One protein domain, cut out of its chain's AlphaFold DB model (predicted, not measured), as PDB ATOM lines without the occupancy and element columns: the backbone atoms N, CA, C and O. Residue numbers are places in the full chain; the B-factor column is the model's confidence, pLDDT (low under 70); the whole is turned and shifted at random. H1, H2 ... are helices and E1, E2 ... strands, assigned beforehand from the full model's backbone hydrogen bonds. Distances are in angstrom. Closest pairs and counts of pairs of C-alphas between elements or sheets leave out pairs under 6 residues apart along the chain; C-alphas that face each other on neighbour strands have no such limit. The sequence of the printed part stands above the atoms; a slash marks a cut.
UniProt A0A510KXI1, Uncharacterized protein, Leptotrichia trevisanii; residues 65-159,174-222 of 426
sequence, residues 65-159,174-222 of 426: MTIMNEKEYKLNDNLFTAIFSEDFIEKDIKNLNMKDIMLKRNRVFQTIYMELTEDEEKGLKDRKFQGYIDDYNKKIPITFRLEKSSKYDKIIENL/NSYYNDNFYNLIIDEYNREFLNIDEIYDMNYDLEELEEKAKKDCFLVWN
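This is residues 65 to 159 and 174 to 222 of the 426 residues of an uncharacterized protein of Leptotrichia trevisanii (UniProt A0A510KXI1). The main body is one antiparallel sheet of five strands, curled like part of a barrel and left open between its edge strands E2 and E6. A small two-stranded ribbon, E1 and E7, sits beyond the last residues of E2, with H1 and H2 beside it; H3 and H6 meet near the other end of the sheet, and H4 lies out from it between E2 and E3. The 144 printed residues run E1 H1 H2 H3 E2 H4 E3 E4 H5 E5 H6 E6 H7 E7, of mixed class, with sheet order E2 E5 E4 E3 E6. The whole is compact, with a radius of gyration of the C-alphas of 15.8 A and spans of 44 by 35 by 29 A.

Start with E1, residues 65 to 69, antiparallel to E7, residues 217 to 221; N 66 and O 220 are 3.1 A apart. Next, H1, residues 70 to 75, is close but not clearly touching H2, residues 85 to 88; their closest C-alphas, Glu 70 and Phe 88, are 6.6 A apart. H3, residues 98 to 103, touches H6, residues 191 to 195, the C-alphas of Met 98 and Leu 194 being closest at 6.1 A. At E2, residues 108 to 114, find E5, residues 181 to 189, antiparallel, with N 109 and O 184 at 2.9 A. The closest C-alphas of E2 and E7, Tyr 113 and Cys 217, are 6.3 A apart. H4, residues 118 to 123, is not on the sheet. E3, residues 129 to 135, and E4, residues 138 to 148, form a hairpin, with N 131 and O 142 at 2.9 A. E4 is antiparallel to E5, with N 145 and O 185 at 2.8 A. H5, residues 151 to 159, only just on the sheet with 5 pairs of C-alphas within 10 A, only grazes it. E6, residues 201 to 204, is antiparallel to E3, with N 132 and O 203 at 2.9 A. H7, residues 207 to 212, is on the sheet at a height of 7.0 A, over none of its strands. Every O i to N i+4 pair is within hydrogen-bond range in H1, H3, H4 and H5; H6 has 0 of 1 and H7 0 of 2, against 2 of 2 and 2 of 3 for O i to N i+3, and H2 is too short for an i+4 pair.

Find C-alpha 65 at (83.699, 111.076, 103.356), where E1 begins. E4 runs 31.0 A from C-alpha 138 at (114.824, 123.456, 128.041), E5 23.5 A and E3 19.6 A. E7 ends at C-alpha 221, (85.923, 107.339, 104.203).

The C-alphas farthest apart, Asn 137 and Asn 174, are 47.5 A apart. Residues 160 to 173 are not printed; C-alphas 159 and 174 are 13.1 A apart across this cut. No link printed whole is long. Residues 88 to 96, 192 to 193 and 197 have pLDDT under 70.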
ATOM      1  N   MET A  65      82.674 110.489 102.507       95.44
ATOM      2  CA  MET A  65      83.699 111.076 103.356       95.44
ATOM      3  C   MET A  65      83.050 111.885 104.478       95.44
ATOM      4  O   MET A  65      82.022 112.541 104.284       95.44
ATOM      5  N   THR A  66      83.672 111.853 105.649       95.31
ATOM      6  CA  THR A  66      83.341 112.724 106.781       95.31
ATOM      7  C   THR A  66      84.578 112.937 107.649       95.31
ATOM      8  O   THR A  66      85.641 112.368 107.392       95.31
ATOM      9  N   ILE A  67      84.454 113.779 108.666       95.00
ATOM     10  CA  ILE A  67      85.507 114.050 109.637       95.00
ATOM     11  C   ILE A  67      85.113 113.406 110.950       95.00
ATOM     12  O   ILE A  67      83.967 113.520 111.381       95.00
ATOM     13  N   MET A  68      86.078 112.773 111.602       92.81
ATOM     14  CA  MET A  68      85.891 112.225 112.937       92.81
ATOM     15  C   MET A  68      87.058 112.604 113.827       92.81
ATOM     16  O   MET A  68      88.182 112.804 113.362       92.81
ATOM     17  N   ASN A  69      86.771 112.678 115.122       90.94
ATOM     18  CA  ASN A  69      87.812 112.581 116.130       90.94
ATOM     19  C   ASN A  69      88.012 111.121 116.552       90.94
ATOM     20  O   ASN A  69      87.207 110.246 116.232       90.94
ATOM     21  N   GLU A  70      89.069 110.856 117.310       87.69
ATOM     22  CA  GLU A  70      89.435 109.495 117.712       87.69
ATOM     23  C   GLU A  70      88.315 108.749 118.463       87.69
ATOM     24  O   GLU A  70      88.064 107.568 118.213       87.69
ATOM     25  N   LYS A  71      87.600 109.440 119.362       88.38
ATOM     26  CA  LYS A  71      86.498 108.850 120.142       88.38
ATOM     27  C   LYS A  71      85.334 108.446 119.240       88.38
ATOM     28  O   LYS A  71      84.808 107.348 119.376       88.38
ATOM     29  N   GLU A  72      84.936 109.330 118.331       90.19
ATOM     30  CA  GLU A  72      83.857 109.092 117.369       90.19
ATOM     31  C   GLU A  72      84.224 107.983 116.378       90.19
ATOM     32  O   GLU A  72      83.397 107.118 116.101       90.19
ATOM     33  N   TYR A  73      85.479 107.948 115.923       89.88
ATOM     34  CA  TYR A  73      85.984 106.887 115.054       89.88
ATOM     35  C   TYR A  73      85.936 105.513 115.736       89.88
ATOM     36  O   TYR A  73      85.405 104.569 115.160       89.88
ATOM     37  N   LYS A  74      86.389 105.408 116.996       88.44
ATOM     38  CA  LYS A  74      86.320 104.160 117.783       88.44
ATOM     39  C   LYS A  74      84.881 103.658 117.991       88.44
ATOM     40  O   LYS A  74      84.665 102.453 118.047       88.44
ATOM     41  N   LEU A  75      83.894 104.555 118.097       88.19
ATOM     42  CA  LEU A  75      82.470 104.189 118.215       88.19
ATOM     43  C   LEU A  75      81.853 103.714 116.889       88.19
ATOM     44  O   LEU A  75      80.852 102.997 116.893       88.19
ATOM     45  N   ASN A  76      82.448 104.107 115.763       86.25
ATOM     46  CA  ASN A  76      82.008 103.767 114.412       86.25
ATOM     47  C   ASN A  76      82.964 102.780 113.726       86.25
ATOM     48  O   ASN A  76      83.100 102.786 112.499       86.25
ATOM     49  N   ASP A  77      83.612 101.926 114.522       79.38
ATOM     50  CA  ASP A  77      84.517 100.899 114.018       79.38
ATOM     51  C   ASP A  77      83.822 100.016 112.968       79.38
ATOM     52  O   ASP A  77      82.632  99.705 113.071       79.38
ATOM     53  N   ASN A  78      84.571  99.627 111.938       84.00
ATOM     54  CA  ASN A  78      84.111  98.885 110.754       84.00
ATOM     55  C   ASN A  78      83.107  99.598 109.825       84.00
ATOM     56  O   ASN A  78      82.763  99.032 108.789       84.00
ATOM     57  N   LEU A  79      82.660 100.820 110.136       89.19
ATOM     58  CA  LEU A  79      81.838 101.629 109.219       89.19
ATOM     59  C   LEU A  79      82.677 102.606 108.404       89.19
ATOM     60  O   LEU A  79      82.384 102.873 107.244       89.19
ATOM     61  N   PHE A  80      83.743 103.119 109.006       91.88
ATOM     62  CA  PHE A  80      84.666 104.031 108.357       91.88
ATOM     63  C   PHE A  80      86.095 103.531 108.482       91.88
ATOM     64  O   PHE A  80      86.442 102.736 109.353       91.88
ATOM     65  N   THR A  81      86.949 104.036 107.608       92.88
ATOM     66  CA  THR A  81      88.393 103.838 107.675       92.88
ATOM     67  C   THR A  81      89.071 105.198 107.592       92.88
ATOM     68  O   THR A  81      88.708 106.033 106.760       92.88
ATOM     69  N   ALA A  82      90.055 105.442 108.459       92.62
ATOM     70  CA  ALA A  82      90.917 106.613 108.337       92.62
ATOM     71  C   ALA A  82      91.710 106.538 107.023       92.62
ATOM     72  O   ALA A  82      92.323 105.515 106.715       92.62
ATOM     73  N   ILE A  83      91.717 107.620 106.240       93.00
ATOM     74  CA  ILE A  83      92.393 107.633 104.928       93.00
ATOM     75  C   ILE A  83      93.905 107.413 105.074       93.00
ATOM     76  O   ILE A  83      94.534 106.753 104.235       93.00
ATOM     77  N   PHE A  84      94.462 107.969 106.151       89.12
ATOM     78  CA  PHE A  84      95.828 107.767 106.606       89.12
ATOM     79  C   PHE A  84      95.779 107.217 108.028       89.12
ATOM     80  O   PHE A  84      95.297 107.882 108.945       89.12
ATOM     81  N   SER A  85      96.274 105.995 108.219       79.50
ATOM     82  CA  SER A  85      96.332 105.354 109.538       79.50
ATOM     83  C   SER A  85      97.180 106.150 110.531       79.50
ATOM     84  O   SER A  85      96.904 106.138 111.725       79.50
ATOM     85  N   GLU A  86      98.176 106.885 110.042       76.19
ATOM     86  CA  GLU A  86      99.072 107.736 110.828       76.19
ATOM     87  C   GLU A  86      98.368 108.947 111.456       76.19
ATOM     88  O   GLU A  86      98.924 109.562 112.365       76.19
ATOM     89  N   ASP A  87      97.178 109.309 110.965       75.19
ATOM     90  CA  ASP A  87      96.354 110.359 111.567       75.19
ATOM     91  C   ASP A  87      95.492 109.824 112.727       75.19
ATOM     92  O   ASP A  87      95.090 110.607 113.582       75.19
ATOM     93  N   PHE A  88      95.222 108.511 112.759       63.62
ATOM     94  CA  PHE A  88      94.454 107.841 113.817       63.62
ATOM     95  C   PHE A  88      95.336 107.273 114.935       63.62
ATOM     96  O   PHE A  88      94.929 107.269 116.093       63.62
ATOM     97  N   ILE A  89      96.524 106.759 114.602       57.47
ATOM     98  CA  ILE A  89      97.446 106.213 115.603       57.47
ATOM     99  C   ILE A  89      97.866 107.361 116.520       57.47
ATOM    100  O   ILE A  89      98.417 108.348 116.026       57.47
ATOM    101  N   GLU A  90      97.594 107.221 117.826       50.34
ATOM    102  CA  GLU A  90      98.037 108.144 118.875       50.34
ATOM    103  C   GLU A  90      99.470 108.576 118.559       50.34
ATOM    104  O   GLU A  90     100.411 107.777 118.568       50.34
ATOM    105  N   LYS A  91      99.631 109.851 118.193       55.78
ATOM    106  CA  LYS A  91     100.954 110.443 118.073       55.78
ATOM    107  C   LYS A  91     101.470 110.554 119.494       55.78
ATOM    108  O   LYS A  91     101.292 111.588 120.131       55.78
ATOM    109  N   ASP A  92     102.122 109.508 119.984       52.41
ATOM    110  CA  ASP A  92     103.069 109.653 121.076       52.41
ATOM    111  C   ASP A  92     104.157 110.604 120.570       52.41
ATOM    112  O   ASP A  92     105.149 110.190 119.965       52.41
ATOM    113  N   ILE A  93     103.942 111.908 120.770       56.12
ATOM    114  CA  ILE A  93     104.915 112.965 120.464       56.12
ATOM    115  C   ILE A  93     106.259 112.611 121.119       56.12
ATOM    116  O   ILE A  93     107.302 112.803 120.499       56.12
ATOM    117  N   LYS A  94     106.189 111.939 122.277       51.59
ATOM    118  CA  LYS A  94     107.285 111.356 123.063       51.59
ATOM    119  C   LYS A  94     108.249 110.460 122.285       51.59
ATOM    120  O   LYS A  94     109.413 110.389 122.650       51.59
ATOM    121  N   ASN A  95     107.796 109.815 121.208       55.84
ATOM    122  CA  ASN A  95     108.615 108.905 120.400       55.84
ATOM    123  C   ASN A  95     108.949 109.471 119.005       55.84
ATOM    124  O   ASN A  95     109.485 108.755 118.155       55.84
ATOM    125  N   LEU A  96     108.608 110.734 118.719       65.38
ATOM    126  CA  LEU A  96     108.963 111.371 117.452       65.38
ATOM    127  C   LEU A  96     110.398 111.898 117.510       65.38
ATOM    128  O   LEU A  96     110.715 112.779 118.302       65.38
ATOM    129  N   ASN A  97     111.249 111.409 116.608       71.06
ATOM    130  CA  ASN A  97     112.583 111.965 116.400       71.06
ATOM    131  C   ASN A  97     112.517 113.190 115.467       71.06
ATOM    132  O   ASN A  97     111.833 113.167 114.434       71.06
ATOM    133  N   MET A  98     113.278 114.248 115.761       73.31
ATOM    134  CA  MET A  98     113.292 115.469 114.940       73.31
ATOM    135  C   MET A  98     113.753 115.233 113.502       73.31
ATOM    136  O   MET A  98     113.229 115.852 112.568       73.31
ATOM    137  N   LYS A  99     114.687 114.303 113.287       74.44
ATOM    138  CA  LYS A  99     115.137 113.919 111.940       74.44
ATOM    139  C   LYS A  99     113.999 113.307 111.130       74.44
ATOM    140  O   LYS A  99     113.915 113.566 109.933       74.44
ATOM    141  N   ASP A 100     113.086 112.577 111.767       76.81
ATOM    142  CA  ASP A 100     111.921 112.003 111.091       76.81
ATOM    143  C   ASP A 100     110.918 113.085 110.677       76.81
ATOM    144  O   ASP A 100     110.407 113.052 109.555       76.81
ATOM    145  N   ILE A 101     110.688 114.095 111.519       76.44
ATOM    146  CA  ILE A 101     109.829 115.232 111.156       76.44
ATOM    147  C   ILE A 101     110.437 116.007 109.979       76.44
ATOM    148  O   ILE A 101     109.747 116.307 109.003       76.44
ATOM    149  N   MET A 102     111.740 116.289 110.030       77.81
ATOM    150  CA  MET A 102     112.428 117.075 109.003       77.81
ATOM    151  C   MET A 102     112.563 116.336 107.668       77.81
ATOM    152  O   MET A 102     112.333 116.939 106.621       77.81
ATOM    153  N   LEU A 103     112.925 115.048 107.694       75.75
ATOM    154  CA  LEU A 103     113.262 114.275 106.493       75.75
ATOM    155  C   LEU A 103     112.093 113.438 105.968       75.75
ATOM    156  O   LEU A 103     111.865 113.416 104.763       75.75
ATOM    157  N   LYS A 104     111.345 112.749 106.842       74.94
ATOM    158  CA  LYS A 104     110.265 111.836 106.418       74.94
ATOM    159  C   LYS A 104     108.921 112.543 106.282       74.94
ATOM    160  O   LYS A 104     108.146 112.206 105.393       74.94
ATOM    161  N   ARG A 105     108.637 113.521 107.148       74.44
ATOM    162  CA  ARG A 105     107.360 114.261 107.154       74.44
ATOM    163  C   ARG A 105     107.431 115.620 106.465       74.44
ATOM    164  O   ARG A 105     106.481 116.389 106.557       74.44
ATOM    165  N   ASN A 106     108.539 115.929 105.788       81.56
ATOM    166  CA  ASN A 106     108.749 117.204 105.099       81.56
ATOM    167  C   ASN A 106     108.412 118.422 105.987       81.56
ATOM    168  O   ASN A 106     107.720 119.346 105.562       81.56
ATOM    169  N   ARG A 107     108.861 118.384 107.248       85.00
ATOM    170  CA  ARG A 107     108.644 119.410 108.285       85.00
ATOM    171  C   ARG A 107     107.198 119.596 108.756       85.00
ATOM    172  O   ARG A 107     106.935 120.517 109.525       85.00
ATOM    173  N   VAL A 108     106.266 118.735 108.345       86.31
ATOM    174  CA  VAL A 108     104.886 118.752 108.842       86.31
ATOM    175  C   VAL A 108     104.843 118.139 110.239       86.31
ATOM    176  O   VAL A 108     105.119 116.949 110.418       86.31
ATOM    177  N   PHE A 109     104.461 118.944 111.228       83.69
ATOM    178  CA  PHE A 109     104.261 118.485 112.602       83.69
ATOM    179  C   PHE A 109     102.881 117.829 112.771       83.69
ATOM    180  O   PHE A 109     102.757 116.653 113.138       83.69
ATOM    181  N   GLN A 110     101.828 118.565 112.417       85.88
ATOM    182  CA  GLN A 110     100.440 118.126 112.542       85.88
ATOM    183  C   GLN A 110      99.602 118.629 111.363       85.88
ATOM    184  O   GLN A 110      99.930 119.636 110.745       85.88
ATOM    185  N   THR A 111      98.517 117.921 111.051       90.38
ATOM    186  CA  THR A 111      97.453 118.425 110.179       90.38
ATOM    187  C   THR A 111      96.247 118.756 111.054       90.38
ATOM    188  O   THR A 111      95.847 117.923 111.864       90.38
ATOM    189  N   ILE A 112      95.688 119.952 110.904       91.75
ATOM    190  CA  ILE A 112      94.587 120.483 111.714       91.75
ATOM    191  C   ILE A 112      93.411 120.786 110.790       91.75
ATOM    192  O   ILE A 112      93.605 121.291 109.680       91.75
ATOM    193  N   TYR A 113      92.196 120.483 111.237       94.12
ATOM    194  CA  TYR A 113      90.983 120.889 110.539       94.12
ATOM    195  C   TYR A 113      90.549 122.287 110.993       94.12
ATOM    196  O   TYR A 113      90.344 122.517 112.187       94.12
ATOM    197  N   MET A 114      90.384 123.208 110.044       93.56
ATOM    198  CA  MET A 114      89.944 124.581 110.289       93.56
ATOM    199  C   MET A 114      88.949 125.045 109.234       93.56
ATOM    200  O   MET A 114      89.121 124.849 108.031       93.56
ATOM    201  N   GLU A 115      87.913 125.725 109.706       90.50
ATOM    202  CA  GLU A 115      86.897 126.339 108.863       90.50
ATOM    203  C   GLU A 115      87.153 127.838 108.744       90.50
ATOM    204  O   GLU A 115      86.688 128.627 109.564       90.50
ATOM    205  N   LEU A 116      87.937 128.209 107.732       89.88
ATOM    206  CA  LEU A 116      88.362 129.585 107.496       89.88
ATOM    207  C   LEU A 116      87.549 130.238 106.375       89.88
ATOM    208  O   LEU A 116      87.101 129.579 105.434       89.88
ATOM    209  N   THR A 117      87.363 131.548 106.486       87.19
ATOM    210  CA  THR A 117      86.819 132.394 105.415       87.19
ATOM    211  C   THR A 117      87.884 132.685 104.352       87.19
ATOM    212  O   THR A 117      89.079 132.578 104.619       87.19
ATOM    213  N   GLU A 118      87.479 133.106 103.147       83.75
ATOM    214  CA  GLU A 118      88.433 133.429 102.071       83.75
ATOM    215  C   GLU A 118      89.478 134.484 102.475       83.75
ATOM    216  O   GLU A 118      90.610 134.450 101.990       83.75
ATOM    217  N   ASP A 119      89.110 135.442 103.325       85.62
ATOM    218  CA  ASP A 119      90.019 136.511 103.745       85.62
ATOM    219  C   ASP A 119      91.007 136.032 104.812       85.62
ATOM    220  O   ASP A 119      92.190 136.375 104.747       85.62
ATOM    221  N   GLU A 120      90.570 135.153 105.715       89.25
ATOM    222  CA  GLU A 120      91.456 134.474 106.666       89.25
ATOM    223  C   GLU A 120      92.462 133.580 105.941       89.25
ATOM    224  O   GLU A 120      93.654 133.627 106.240       89.25
ATOM    225  N   GLU A 121      92.020 132.833 104.922       87.88
ATOM    226  CA  GLU A 121      92.914 132.011 104.101       87.88
ATOM    227  C   GLU A 121      93.986 132.844 103.386       87.88
ATOM    228  O   GLU A 121      95.147 132.433 103.308       87.88
ATOM    229  N   LYS A 122      93.632 134.030 102.870       87.50
ATOM    230  CA  LYS A 122      94.613 134.947 102.262       87.50
ATOM    231  C   LYS A 122      95.612 135.462 103.298       87.50
ATOM    232  O   LYS A 122      96.789 135.590 102.965       87.50
ATOM    233  N   GLY A 123      95.154 135.715 104.524       87.50
ATOM    234  CA  GLY A 123      95.981 136.170 105.642       87.50
ATOM    235  C   GLY A 123      97.027 135.155 106.115       87.50
ATOM    236  O   GLY A 123      97.994 135.550 106.760       87.50
ATOM    237  N   LEU A 124      96.892 133.869 105.770       89.19
ATOM    238  CA  LEU A 124      97.836 132.825 106.189       89.19
ATOM    239  C   LEU A 124      99.170 132.817 105.428       89.19
ATOM    240  O   LEU A 124     100.149 132.302 105.961       89.19
ATOM    241  N   LYS A 125      99.231 133.345 104.196       80.00
ATOM    242  CA  LYS A 125     100.358 133.093 103.268       80.00
ATOM    243  C   LYS A 125     101.741 133.439 103.830       80.00
ATOM    244  O   LYS A 125     102.683 132.692 103.575       80.00
ATOM    245  N   ASP A 126     101.829 134.506 104.620       82.62
ATOM    246  CA  ASP A 126     103.082 135.005 105.198       82.62
ATOM    247  C   ASP A 126     103.060 135.031 106.734       82.62
ATOM    248  O   ASP A 126     103.967 135.565 107.376       82.62
ATOM    249  N   ARG A 127     102.016 134.461 107.348       91.00
ATOM    250  CA  ARG A 127     101.838 134.491 108.797       91.00
ATOM    251  C   ARG A 127     102.649 133.386 109.464       91.00
ATOM    252  O   ARG A 127     102.603 132.228 109.047       91.00
ATOM    253  N   LYS A 128     103.364 133.758 110.528       92.75
ATOM    254  CA  LYS A 128     104.124 132.836 111.374       92.75
ATOM    255  C   LYS A 128     103.506 132.778 112.759       92.75
ATOM    256  O   LYS A 128     103.227 133.816 113.345       92.75
ATOM    257  N   PHE A 129     103.363 131.567 113.264       92.88
ATOM    258  CA  PHE A 129     102.823 131.262 114.579       92.88
ATOM    259  C   PHE A 129     103.961 130.875 115.510       92.88
ATOM    260  O   PHE A 129     104.888 130.164 115.108       92.88
ATOM    261  N   GLN A 130     103.911 131.356 116.746       92.00
ATOM    262  CA  GLN A 130     104.942 131.060 117.732       92.00
ATOM    263  C   GLN A 130     104.684 129.706 118.389       92.00
ATOM    264  O   GLN A 130     103.544 129.286 118.595       92.00
ATOM    265  N   GLY A 131     105.761 129.026 118.753       89.75
ATOM    266  CA  GLY A 131     105.689 127.807 119.533       89.75
ATOM    267  C   GLY A 131     107.010 127.465 120.193       89.75
ATOM    268  O   GLY A 131     108.007 128.187 120.091       89.75
ATOM    269  N   TYR A 132     107.015 126.357 120.916       87.12
ATOM    270  CA  TYR A 132     108.207 125.866 121.587       87.12
ATOM    271  C   TYR A 132     108.203 124.343 121.668       87.12
ATOM    272  O   TYR A 132     107.157 123.704 121.796       87.12
ATOM    273  N   ILE A 133     109.402 123.775 121.633       83.50
ATOM    274  CA  ILE A 133     109.647 122.385 122.013       83.50
ATOM    275  C   ILE A 133     109.990 122.354 123.488       83.50
ATOM    276  O   ILE A 133     110.821 123.146 123.935       83.50
ATOM    277  N   ASP A 134     109.364 121.440 124.215       80.88
ATOM    278  CA  ASP A 134     109.768 121.073 125.562       80.88
ATOM    279  C   ASP A 134     110.699 119.855 125.479       80.88
ATOM    280  O   ASP A 134     110.296 118.775 125.039       80.88
ATOM    281  N   ASP A 135     111.964 120.052 125.841       75.81
ATOM    282  CA  ASP A 135     112.985 119.009 125.964       75.81
ATOM    283  C   ASP A 135     113.433 118.968 127.426       75.81
ATOM    284  O   ASP A 135     114.477 119.537 127.737       75.81
ATOM    285  N   TYR A 136     112.579 118.405 128.305       72.69
ATOM    286  CA  TYR A 136     112.675 118.162 129.766       72.69
ATOM    287  C   TYR A 136     113.287 119.271 130.660       72.69
ATOM    288  O   TYR A 136     112.741 119.610 131.708       72.69
ATOM    289  N   ASN A 137     114.440 119.808 130.278       70.38
ATOM    290  CA  ASN A 137     115.226 120.861 130.904       70.38
ATOM    291  C   ASN A 137     115.209 122.197 130.137       70.38
ATOM    292  O   ASN A 137     115.652 123.209 130.690       70.38
ATOM    293  N   LYS A 138     114.764 122.239 128.870       80.75
ATOM    294  CA  LYS A 138     114.824 123.456 128.041       80.75
ATOM    295  C   LYS A 138     113.597 123.614 127.145       80.75
ATOM    296  O   LYS A 138     113.179 122.683 126.468       80.75
ATOM    297  N   LYS A 139     113.096 124.852 127.073       83.94
ATOM    298  CA  LYS A 139     112.145 125.275 126.043       83.94
ATOM    299  C   LYS A 139     112.891 125.895 124.871       83.94
ATOM    300  O   LYS A 139     113.581 126.902 125.042       83.94
ATOM    301  N   ILE A 140     112.772 125.291 123.695       85.31
ATOM    302  CA  ILE A 140     113.438 125.755 122.474       85.31
ATOM    303  C   ILE A 140     112.387 126.440 121.595       85.31
ATOM    304  O   ILE A 140     111.445 125.767 121.173       85.31
ATOM    305  N   PRO A 141     112.510 127.753 121.324       86.75
ATOM    306  CA  PRO A 141     111.536 128.473 120.513       86.75
ATOM    307  C   PRO A 141     111.608 128.020 119.055       86.75
ATOM    308  O   PRO A 141     112.698 127.832 118.501       86.75
ATOM    309  N   ILE A 142     110.438 127.870 118.445       89.75
ATOM    310  CA  ILE A 142     110.262 127.514 117.038       89.75
ATOM    311  C   ILE A 142     109.100 128.313 116.457       89.75
ATOM    312  O   ILE A 142     108.206 128.745 117.185       89.75
ATOM    313  N   THR A 143     109.101 128.500 115.142       91.38
ATOM    314  CA  THR A 143     107.967 129.112 114.449       91.38
ATOM    315  C   THR A 143     107.325 128.131 113.489       91.38
ATOM    316  O   THR A 143     107.981 127.262 112.904       91.38
ATOM    317  N   PHE A 144     106.018 128.282 113.330       91.88
ATOM    318  CA  PHE A 144     105.213 127.470 112.443       91.88
ATOM    319  C   PHE A 144     104.538 128.317 111.377       91.88
ATOM    320  O   PHE A 144     104.214 129.484 111.591       91.88
ATOM    321  N   ARG A 145     104.260 127.693 110.239       93.75
ATOM    322  CA  ARG A 145     103.433 128.244 109.171       93.75
ATOM    323  C   ARG A 145     102.315 127.264 108.848       93.75
ATOM    324  O   ARG A 145     102.529 126.052 108.847       93.75
ATOM    325  N   LEU A 146     101.126 127.793 108.585       93.19
ATOM    326  CA  LEU A 146      99.982 127.001 108.144       93.19
ATOM    327  C   LEU A 146      99.925 126.979 106.618       93.19
ATOM    328  O   LEU A 146      99.877 128.025 105.975       93.19
ATOM    329  N   GLU A 147      99.878 125.785 106.038       92.50
ATOM    330  CA  GLU A 147      99.667 125.598 104.599       92.50
ATOM    331  C   GLU A 147      98.524 124.620 104.339       92.50
ATOM    332  O   GLU A 147      98.366 123.639 105.064       92.50
ATOM    333  N   LYS A 148      97.742 124.837 103.274       92.62
ATOM    334  CA  LYS A 148      96.698 123.881 102.871       92.62
ATOM    335  C   LYS A 148      97.299 122.507 102.579       92.62
ATOM    336  O   LYS A 148      98.281 122.373 101.846       92.62
ATOM    337  N   SER A 149      96.690 121.472 103.144       92.81
ATOM    338  CA  SER A 149      97.139 120.097 102.975       92.81
ATOM    339  C   SER A 149      96.608 119.510 101.671       92.81
ATOM    340  O   SER A 149      95.407 119.356 101.492       92.81
ATOM    341  N   SER A 150      97.508 119.107 100.774       92.31
ATOM    342  CA  SER A 150      97.148 118.406  99.530       92.31
ATOM    343  C   SER A 150      97.111 116.881  99.673       92.31
ATOM    344  O   SER A 150      96.894 116.175  98.691       92.31
ATOM    345  N   LYS A 151      97.344 116.335 100.879       92.38
ATOM    346  CA  LYS A 151      97.492 114.881 101.075       92.38
ATOM    347  C   LYS A 151      96.232 114.098 100.689       92.38
ATOM    348  O   LYS A 151      96.342 113.032 100.090       92.38
ATOM    349  N   TYR A 152      95.054 114.650 100.982       94.81
ATOM    350  CA  TYR A 152      93.770 114.027 100.660       94.81
ATOM    351  C   TYR A 152      93.399 114.152  99.175       94.81
ATOM    352  O   TYR A 152      92.757 113.261  98.631       94.81
ATOM    353  N   ASP A 153      93.852 115.201  98.486       94.00
ATOM    354  CA  ASP A 153      93.644 115.324  97.038       94.00
ATOM    355  C   ASP A 153      94.532 114.333  96.271       94.00
ATOM    356  O   ASP A 153      94.061 113.636  95.376       94.00
ATOM    357  N   LYS A 154      95.794 114.171  96.692       94.31
ATOM    358  CA  LYS A 154      96.739 113.218  96.079       94.31
ATOM    359  C   LYS A 154      96.273 111.766  96.160       94.31
ATOM    360  O   LYS A 154      96.531 110.980  95.257       94.31
ATOM    361  N   ILE A 155      95.612 111.383  97.252       94.88
ATOM    362  CA  ILE A 155      95.105 110.015  97.393       94.88
ATOM    363  C   ILE A 155      93.838 109.777  96.565       94.88
ATOM    364  O   ILE A 155      93.647 108.660  96.094       94.88
ATOM    365  N   ILE A 156      93.019 110.810  96.333       96.06
ATOM    366  CA  ILE A 156      91.906 110.760  95.371       96.06
ATOM    367  C   ILE A 156      92.452 110.640  93.942       96.06
ATOM    368  O   ILE A 156      91.962 109.816  93.176       96.06
ATOM    369  N   GLU A 157      93.506 111.385  93.602       95.81
ATOM    370  CA  GLU A 157      94.211 111.242  92.321       95.81
ATOM    371  C   GLU A 157      94.772 109.819  92.139       95.81
ATOM    372  O   GLU A 157      94.564 109.194  91.102       95.81
ATOM    373  N   ASN A 158      95.423 109.252  93.161       94.38
ATOM    374  CA  ASN A 158      95.888 107.864  93.105       94.38
ATOM    375  C   ASN A 158      94.725 106.872  92.931       94.38
ATOM    376  O   ASN A 158      94.827 105.916  92.166       94.38
ATOM    377  N   LEU A 159      93.603 107.114  93.615       95.31
ATOM    378  CA  LEU A 159      92.402 106.295  93.482       95.31
ATOM    379  C   LEU A 159      91.869 106.310  92.045       95.31
ATOM    380  O   LEU A 159      91.528 105.248  91.535       95.31
ATOM    381  N   ASN A 174      83.222 113.343  96.106       94.62
ATOM    382  CA  ASN A 174      82.764 114.522  96.823       94.62
ATOM    383  C   ASN A 174      83.702 114.847  97.998       94.62
ATOM    384  O   ASN A 174      83.484 114.419  99.131       94.62
ATOM    385  N   SER A 175      84.758 115.606  97.714       94.12
ATOM    386  CA  SER A 175      85.825 115.966  98.654       94.12
ATOM    387  C   SER A 175      85.543 117.246  99.456       94.12
ATOM    388  O   SER A 175      86.442 118.055  99.691       94.12
ATOM    389  N   TYR A 176      84.295 117.421  99.914       94.88
ATOM    390  CA  TYR A 176      83.798 118.620 100.616       94.88
ATOM    391  C   TYR A 176      84.751 119.152 101.705       94.88
ATOM    392  O   TYR A 176      84.938 120.358 101.854       94.88
ATOM    393  N   TYR A 177      85.378 118.256 102.467       94.94
ATOM    394  CA  TYR A 177      86.205 118.620 103.617       94.94
ATOM    395  C   TYR A 177      87.698 118.807 103.314       94.94
ATOM    396  O   TYR A 177      88.403 119.346 104.165       94.94
ATOM    397  N   ASN A 178      88.201 118.387 102.147       94.25
ATOM    398  CA  ASN A 178      89.647 118.300 101.888       94.25
ATOM    399  C   ASN A 178      90.373 119.641 102.079       94.25
ATOM    400  O   ASN A 178      91.423 119.687 102.715       94.25
ATOM    401  N   ASP A 179      89.788 120.733 101.580       91.94
ATOM    402  CA  ASP A 179      90.406 122.068 101.602       91.94
ATOM    403  C   ASP A 179      90.447 122.730 102.985       91.94
ATOM    404  O   ASP A 179      91.092 123.765 103.152       91.94
ATOM    405  N   ASN A 180      89.767 122.141 103.969       94.38
ATOM    406  CA  ASN A 180      89.721 122.638 105.342       94.38
ATOM    407  C   ASN A 180      90.850 122.051 106.208       94.38
ATOM    408  O   ASN A 180      90.928 122.347 107.399       94.38
ATOM    409  N   PHE A 181      91.711 121.195 105.649       94.88
ATOM    410  CA  PHE A 181      92.861 120.646 106.363       94.88
ATOM    411  C   PHE A 181      94.121 121.455 106.084       94.88
ATOM    412  O   PHE A 181      94.522 121.640 104.934       94.88
ATOM    413  N   TYR A 182      94.799 121.861 107.152       94.06
ATOM    414  CA  TYR A 182      96.021 122.652 107.102       94.06
ATOM    415  C   TYR A 182      97.156 121.910 107.790       94.06
ATOM    416  O   TYR A 182      97.004 121.395 108.894       94.06
ATOM    417  N   ASN A 183      98.307 121.849 107.135       92.75
ATOM    418  CA  ASN A 183      99.540 121.361 107.719       92.75
ATOM    419  C   ASN A 183     100.189 122.485 108.526       92.75
ATOM    420  O   ASN A 183     100.438 123.568 107.996       92.75
ATOM    421  N   LEU A 184     100.500 122.195 109.782       90.94
ATOM    422  CA  LEU A 184     101.352 123.014 110.624       90.94
ATOM    423  C   LEU A 184     102.808 122.623 110.346       90.94
ATOM    424  O   LEU A 184     103.264 121.538 110.724       90.94
ATOM    425  N   ILE A 185     103.505 123.480 109.604       90.94
ATOM    426  CA  ILE A 185     104.857 123.250 109.092       90.94
ATOM    427  C   ILE A 185     105.846 124.034 109.937       90.94
ATOM    428  O   ILE A 185     105.642 125.219 110.183       90.94
ATOM    429  N   ILE A 186     106.931 123.386 110.347       88.94
ATOM    430  CA  ILE A 186     108.017 124.047 111.075       88.94
ATOM    431  C   ILE A 186     108.808 124.917 110.090       88.94
ATOM    432  O   ILE A 186     109.373 124.400 109.119       88.94
ATOM    433  N   ASP A 187     108.823 126.226 110.338       86.56
ATOM    434  CA  ASP A 187     109.397 127.233 109.443       86.56
ATOM    435  C   ASP A 187     110.819 127.610 109.879       86.56
ATOM    436  O   ASP A 187     111.788 127.264 109.197       86.56
ATOM    437  N   GLU A 188     110.964 128.228 111.055       82.81
ATOM    438  CA  GLU A 188     112.263 128.573 111.638       82.81
ATOM    439  C   GLU A 188     112.538 127.758 112.902       82.81
ATOM    440  O   GLU A 188     111.693 127.619 113.790       82.81
ATOM    441  N   TYR A 189     113.761 127.236 112.990       80.25
ATOM    442  CA  TYR A 189     114.239 126.454 114.123       80.25
ATOM    443  C   TYR A 189     115.736 126.701 114.362       80.25
ATOM    444  O   TYR A 189     116.508 126.947 113.431       80.25
ATOM    445  N   ASN A 190     116.169 126.629 115.623       75.88
ATOM    446  CA  ASN A 190     117.589 126.712 115.987       75.88
ATOM    447  C   ASN A 190     118.317 125.408 115.602       75.88
ATOM    448  O   ASN A 190     117.721 124.347 115.658       75.88
ATOM    449  N   ARG A 191     119.617 125.426 115.281       70.31
ATOM    450  CA  ARG A 191     120.403 124.204 114.998       70.31
ATOM    451  C   ARG A 191     120.368 123.173 116.130       70.31
ATOM    452  O   ARG A 191     120.462 121.984 115.845       70.31
ATOM    453  N   GLU A 192     120.200 123.616 117.378       68.69
ATOM    454  CA  GLU A 192     120.014 122.736 118.545       68.69
ATOM    455  C   GLU A 192     118.841 121.753 118.365       68.69
ATOM    456  O   GLU A 192     118.910 120.621 118.828       68.69
ATOM    457  N   PHE A 193     117.822 122.147 117.602       69.69
ATOM    458  CA  PHE A 193     116.644 121.354 117.253       69.69
ATOM    459  C   PHE A 193     116.967 120.043 116.515       69.69
ATOM    460  O   PHE A 193     116.232 119.072 116.642       69.69
ATOM    461  N   LEU A 194     118.052 119.983 115.730       71.31
ATOM    462  CA  LEU A 194     118.398 118.788 114.939       71.31
ATOM    463  C   LEU A 194     119.033 117.663 115.772       71.31
ATOM    464  O   LEU A 194     119.153 116.540 115.278       71.31
ATOM    465  N   ASN A 195     119.453 117.974 116.999       71.81
ATOM    466  CA  ASN A 195     120.133 117.046 117.901       71.81
ATOM    467  C   ASN A 195     119.199 116.459 118.972       71.81
ATOM    468  O   ASN A 195     119.672 115.729 119.836       71.81
ATOM    469  N   ILE A 196     117.903 116.784 118.933       73.19
ATOM    470  CA  ILE A 196     116.907 116.259 119.871       73.19
ATOM    471  C   ILE A 196     116.442 114.896 119.356       73.19
ATOM    472  O   ILE A 196     115.805 114.804 118.301       73.19
ATOM    473  N   ASP A 197     116.792 113.843 120.089       69.88
ATOM    474  CA  ASP A 197     116.441 112.470 119.722       69.88
ATOM    475  C   ASP A 197     115.024 112.081 120.174       69.88
ATOM    476  O   ASP A 197     114.361 111.326 119.459       69.88
ATOM    477  N   GLU A 198     114.536 112.654 121.281       70.75
ATOM    478  CA  GLU A 198     113.188 112.445 121.827       70.75
ATOM    479  C   GLU A 198     112.546 113.790 122.193       70.75
ATOM    480  O   GLU A 198     113.099 114.571 122.965       70.75
ATOM    481  N   ILE A 199     111.376 114.078 121.624       72.31
ATOM    482  CA  ILE A 199     110.601 115.288 121.928       72.31
ATOM    483  C   ILE A 199     109.666 114.969 123.088       72.31
ATOM    484  O   ILE A 199     108.786 114.134 122.923       72.31
ATOM    485  N   TYR A 200     109.772 115.651 124.229       72.44
ATOM    486  CA  TYR A 200     108.806 115.426 125.309       72.44
ATOM    487  C   TYR A 200     107.422 115.974 124.947       72.44
ATOM    488  O   TYR A 200     106.418 115.267 125.076       72.44
ATOM    489  N   ASP A 201     107.383 117.224 124.484       76.56
ATOM    490  CA  ASP A 201     106.167 117.886 124.025       76.56
ATOM    491  C   ASP A 201     106.488 119.016 123.030       76.56
ATOM    492  O   ASP A 201     107.600 119.553 122.997       76.56
ATOM    493  N   MET A 202     105.515 119.400 122.208       79.94
ATOM    494  CA  MET A 202     105.643 120.518 121.275       79.94
ATOM    495  C   MET A 202     104.346 121.316 121.255       79.94
ATOM    496  O   MET A 202     103.286 120.809 120.897       79.94
ATOM    497  N   ASN A 203     104.457 122.592 121.609       85.69
ATOM    498  CA  ASN A 203     103.326 123.497 121.754       85.69
ATOM    499  C   ASN A 203     103.397 124.619 120.718       85.69
ATOM    500  O   ASN A 203     104.479 125.052 120.313       85.69
ATOM    501  N   TYR A 204     102.230 125.104 120.313       88.81
ATOM    502  CA  TYR A 204     102.059 126.191 119.357       88.81
ATOM    503  C   TYR A 204     100.844 127.034 119.742       88.81
ATOM    504  O   TYR A 204      99.916 126.526 120.375       88.81
ATOM    505  N   ASP A 205     100.861 128.301 119.344       90.75
ATOM    506  CA  ASP A 205      99.763 129.247 119.528       90.75
ATOM    507  C   ASP A 205      99.260 129.706 118.153       90.75
ATOM    508  O   ASP A 205     100.014 130.316 117.392       90.75
ATOM    509  N   LEU A 206      98.011 129.365 117.810       89.19
ATOM    510  CA  LEU A 206      97.367 129.803 116.564       89.19
ATOM    511  C   LEU A 206      96.680 131.171 116.690       89.19
ATOM    512  O   LEU A 206      95.988 131.590 115.757       89.19
ATOM    513  N   GLU A 207      96.875 131.869 117.808       91.44
ATOM    514  CA  GLU A 207      96.299 133.182 118.086       91.44
ATOM    515  C   GLU A 207      94.760 133.117 117.972       91.44
ATOM    516  O   GLU A 207      94.127 132.219 118.534       91.44
ATOM    517  N   GLU A 208      94.111 134.018 117.230       89.31
ATOM    518  CA  GLU A 208      92.650 134.014 117.065       89.31
ATOM    519  C   GLU A 208      92.101 132.804 116.289       89.31
ATOM    520  O   GLU A 208      90.897 132.543 116.320       89.31
ATOM    521  N   LEU A 209      92.955 132.053 115.583       89.50
ATOM    522  CA  LEU A 209      92.521 130.877 114.823       89.50
ATOM    523  C   LEU A 209      92.324 129.644 115.712       89.50
ATOM    524  O   LEU A 209      91.706 128.672 115.272       89.50
ATOM    525  N   GLU A 210      92.795 129.688 116.959       88.94
ATOM    526  CA  GLU A 210      92.676 128.591 117.919       88.94
ATOM    527  C   GLU A 210      91.204 128.211 118.171       88.94
ATOM    528  O   GLU A 210      90.872 127.029 118.239       88.94
ATOM    529  N   GLU A 211      90.289 129.188 118.190       88.06
ATOM    530  CA  GLU A 211      88.843 128.952 118.361       88.06
ATOM    531  C   GLU A 211      88.212 128.179 117.189       88.06
ATOM    532  O   GLU A 211      87.188 127.508 117.345       88.06
ATOM    533  N   LYS A 212      88.822 128.263 116.002       89.25
ATOM    534  CA  LYS A 212      88.363 127.599 114.772       89.25
ATOM    535  C   LYS A 212      89.096 126.286 114.501       89.25
ATOM    536  O   LYS A 212      88.679 125.523 113.623       89.25
ATOM    537  N   ALA A 213      90.172 126.019 115.237       90.19
ATOM    538  CA  ALA A 213      90.992 124.829 115.108       90.19
ATOM    539  C   ALA A 213      90.353 123.643 115.830       90.19
ATOM    540  O   ALA A 213      90.346 123.539 117.055       90.19
ATOM    541  N   LYS A 214      89.860 122.676 115.053       89.75
ATOM    542  CA  LYS A 214      89.449 121.378 115.592       89.75
ATOM    543  C   LYS A 214      90.650 120.442 115.546       89.75
ATOM    544  O   LYS A 214      90.931 119.803 114.528       89.75
ATOM    545  N   LYS A 215      91.379 120.406 116.663       83.44
ATOM    546  CA  LYS A 215      92.482 119.465 116.890       83.44
ATOM    547  C   LYS A 215      91.945 118.027 116.928       83.44
ATOM    548  O   LYS A 215      90.759 117.799 117.168       83.44
ATOM    549  N   ASP A 216      92.816 117.071 116.619       83.44
ATOM    550  CA  ASP A 216      92.539 115.624 116.665       83.44
ATOM    551  C   ASP A 216      91.358 115.158 115.805       83.44
ATOM    552  O   ASP A 216      90.687 114.171 116.104       83.44
ATOM    553  N   CYS A 217      91.104 115.888 114.722       90.44
ATOM    554  CA  CYS A 217      90.133 115.531 113.702       90.44
ATOM    555  C   CYS A 217      90.863 115.100 112.428       90.44
ATOM    556  O   CYS A 217      91.792 115.774 111.974       90.44
ATOM    557  N   PHE A 218      90.419 114.005 111.824       92.75
ATOM    558  CA  PHE A 218      90.987 113.467 110.590       92.75
ATOM    559  C   PHE A 218      89.887 113.020 109.632       92.75
ATOM    560  O   PHE A 218      88.731 112.825 110.016       92.75
ATOM    561  N   LEU A 219      90.248 112.917 108.354       95.12
ATOM    562  CA  LEU A 219      89.308 112.546 107.308       95.12
ATOM    563  C   LEU A 219      89.174 111.025 107.252       95.12
ATOM    564  O   LEU A 219      90.167 110.289 107.199       95.12
ATOM    565  N   VAL A 220      87.930 110.566 107.238       95.12
ATOM    566  CA  VAL A 220      87.572 109.155 107.124       95.12
ATOM    567  C   VAL A 220      86.689 108.947 105.902       95.12
ATOM    568  O   VAL A 220      85.995 109.861 105.448       95.12
ATOM    569  N   TRP A 221      86.715 107.735 105.365       96.19
ATOM    570  CA  TRP A 221      85.923 107.339 104.203       96.19
ATOM    571  C   TRP A 221      85.454 105.883 104.310       96.19
ATOM    572  O   TRP A 221      85.816 105.183 105.257       96.19
ATOM    573  N   ASN A 222      84.671 105.408 103.345       95.31
ATOM    574  CA  ASN A 222      84.164 104.031 103.300       95.31
ATOM    575  C   ASN A 222      85.060 103.055 102.518       95.31
ATOM    576  O   ASN A 222      84.561 102.047 102.025       95.31
TER     577      ASN A 222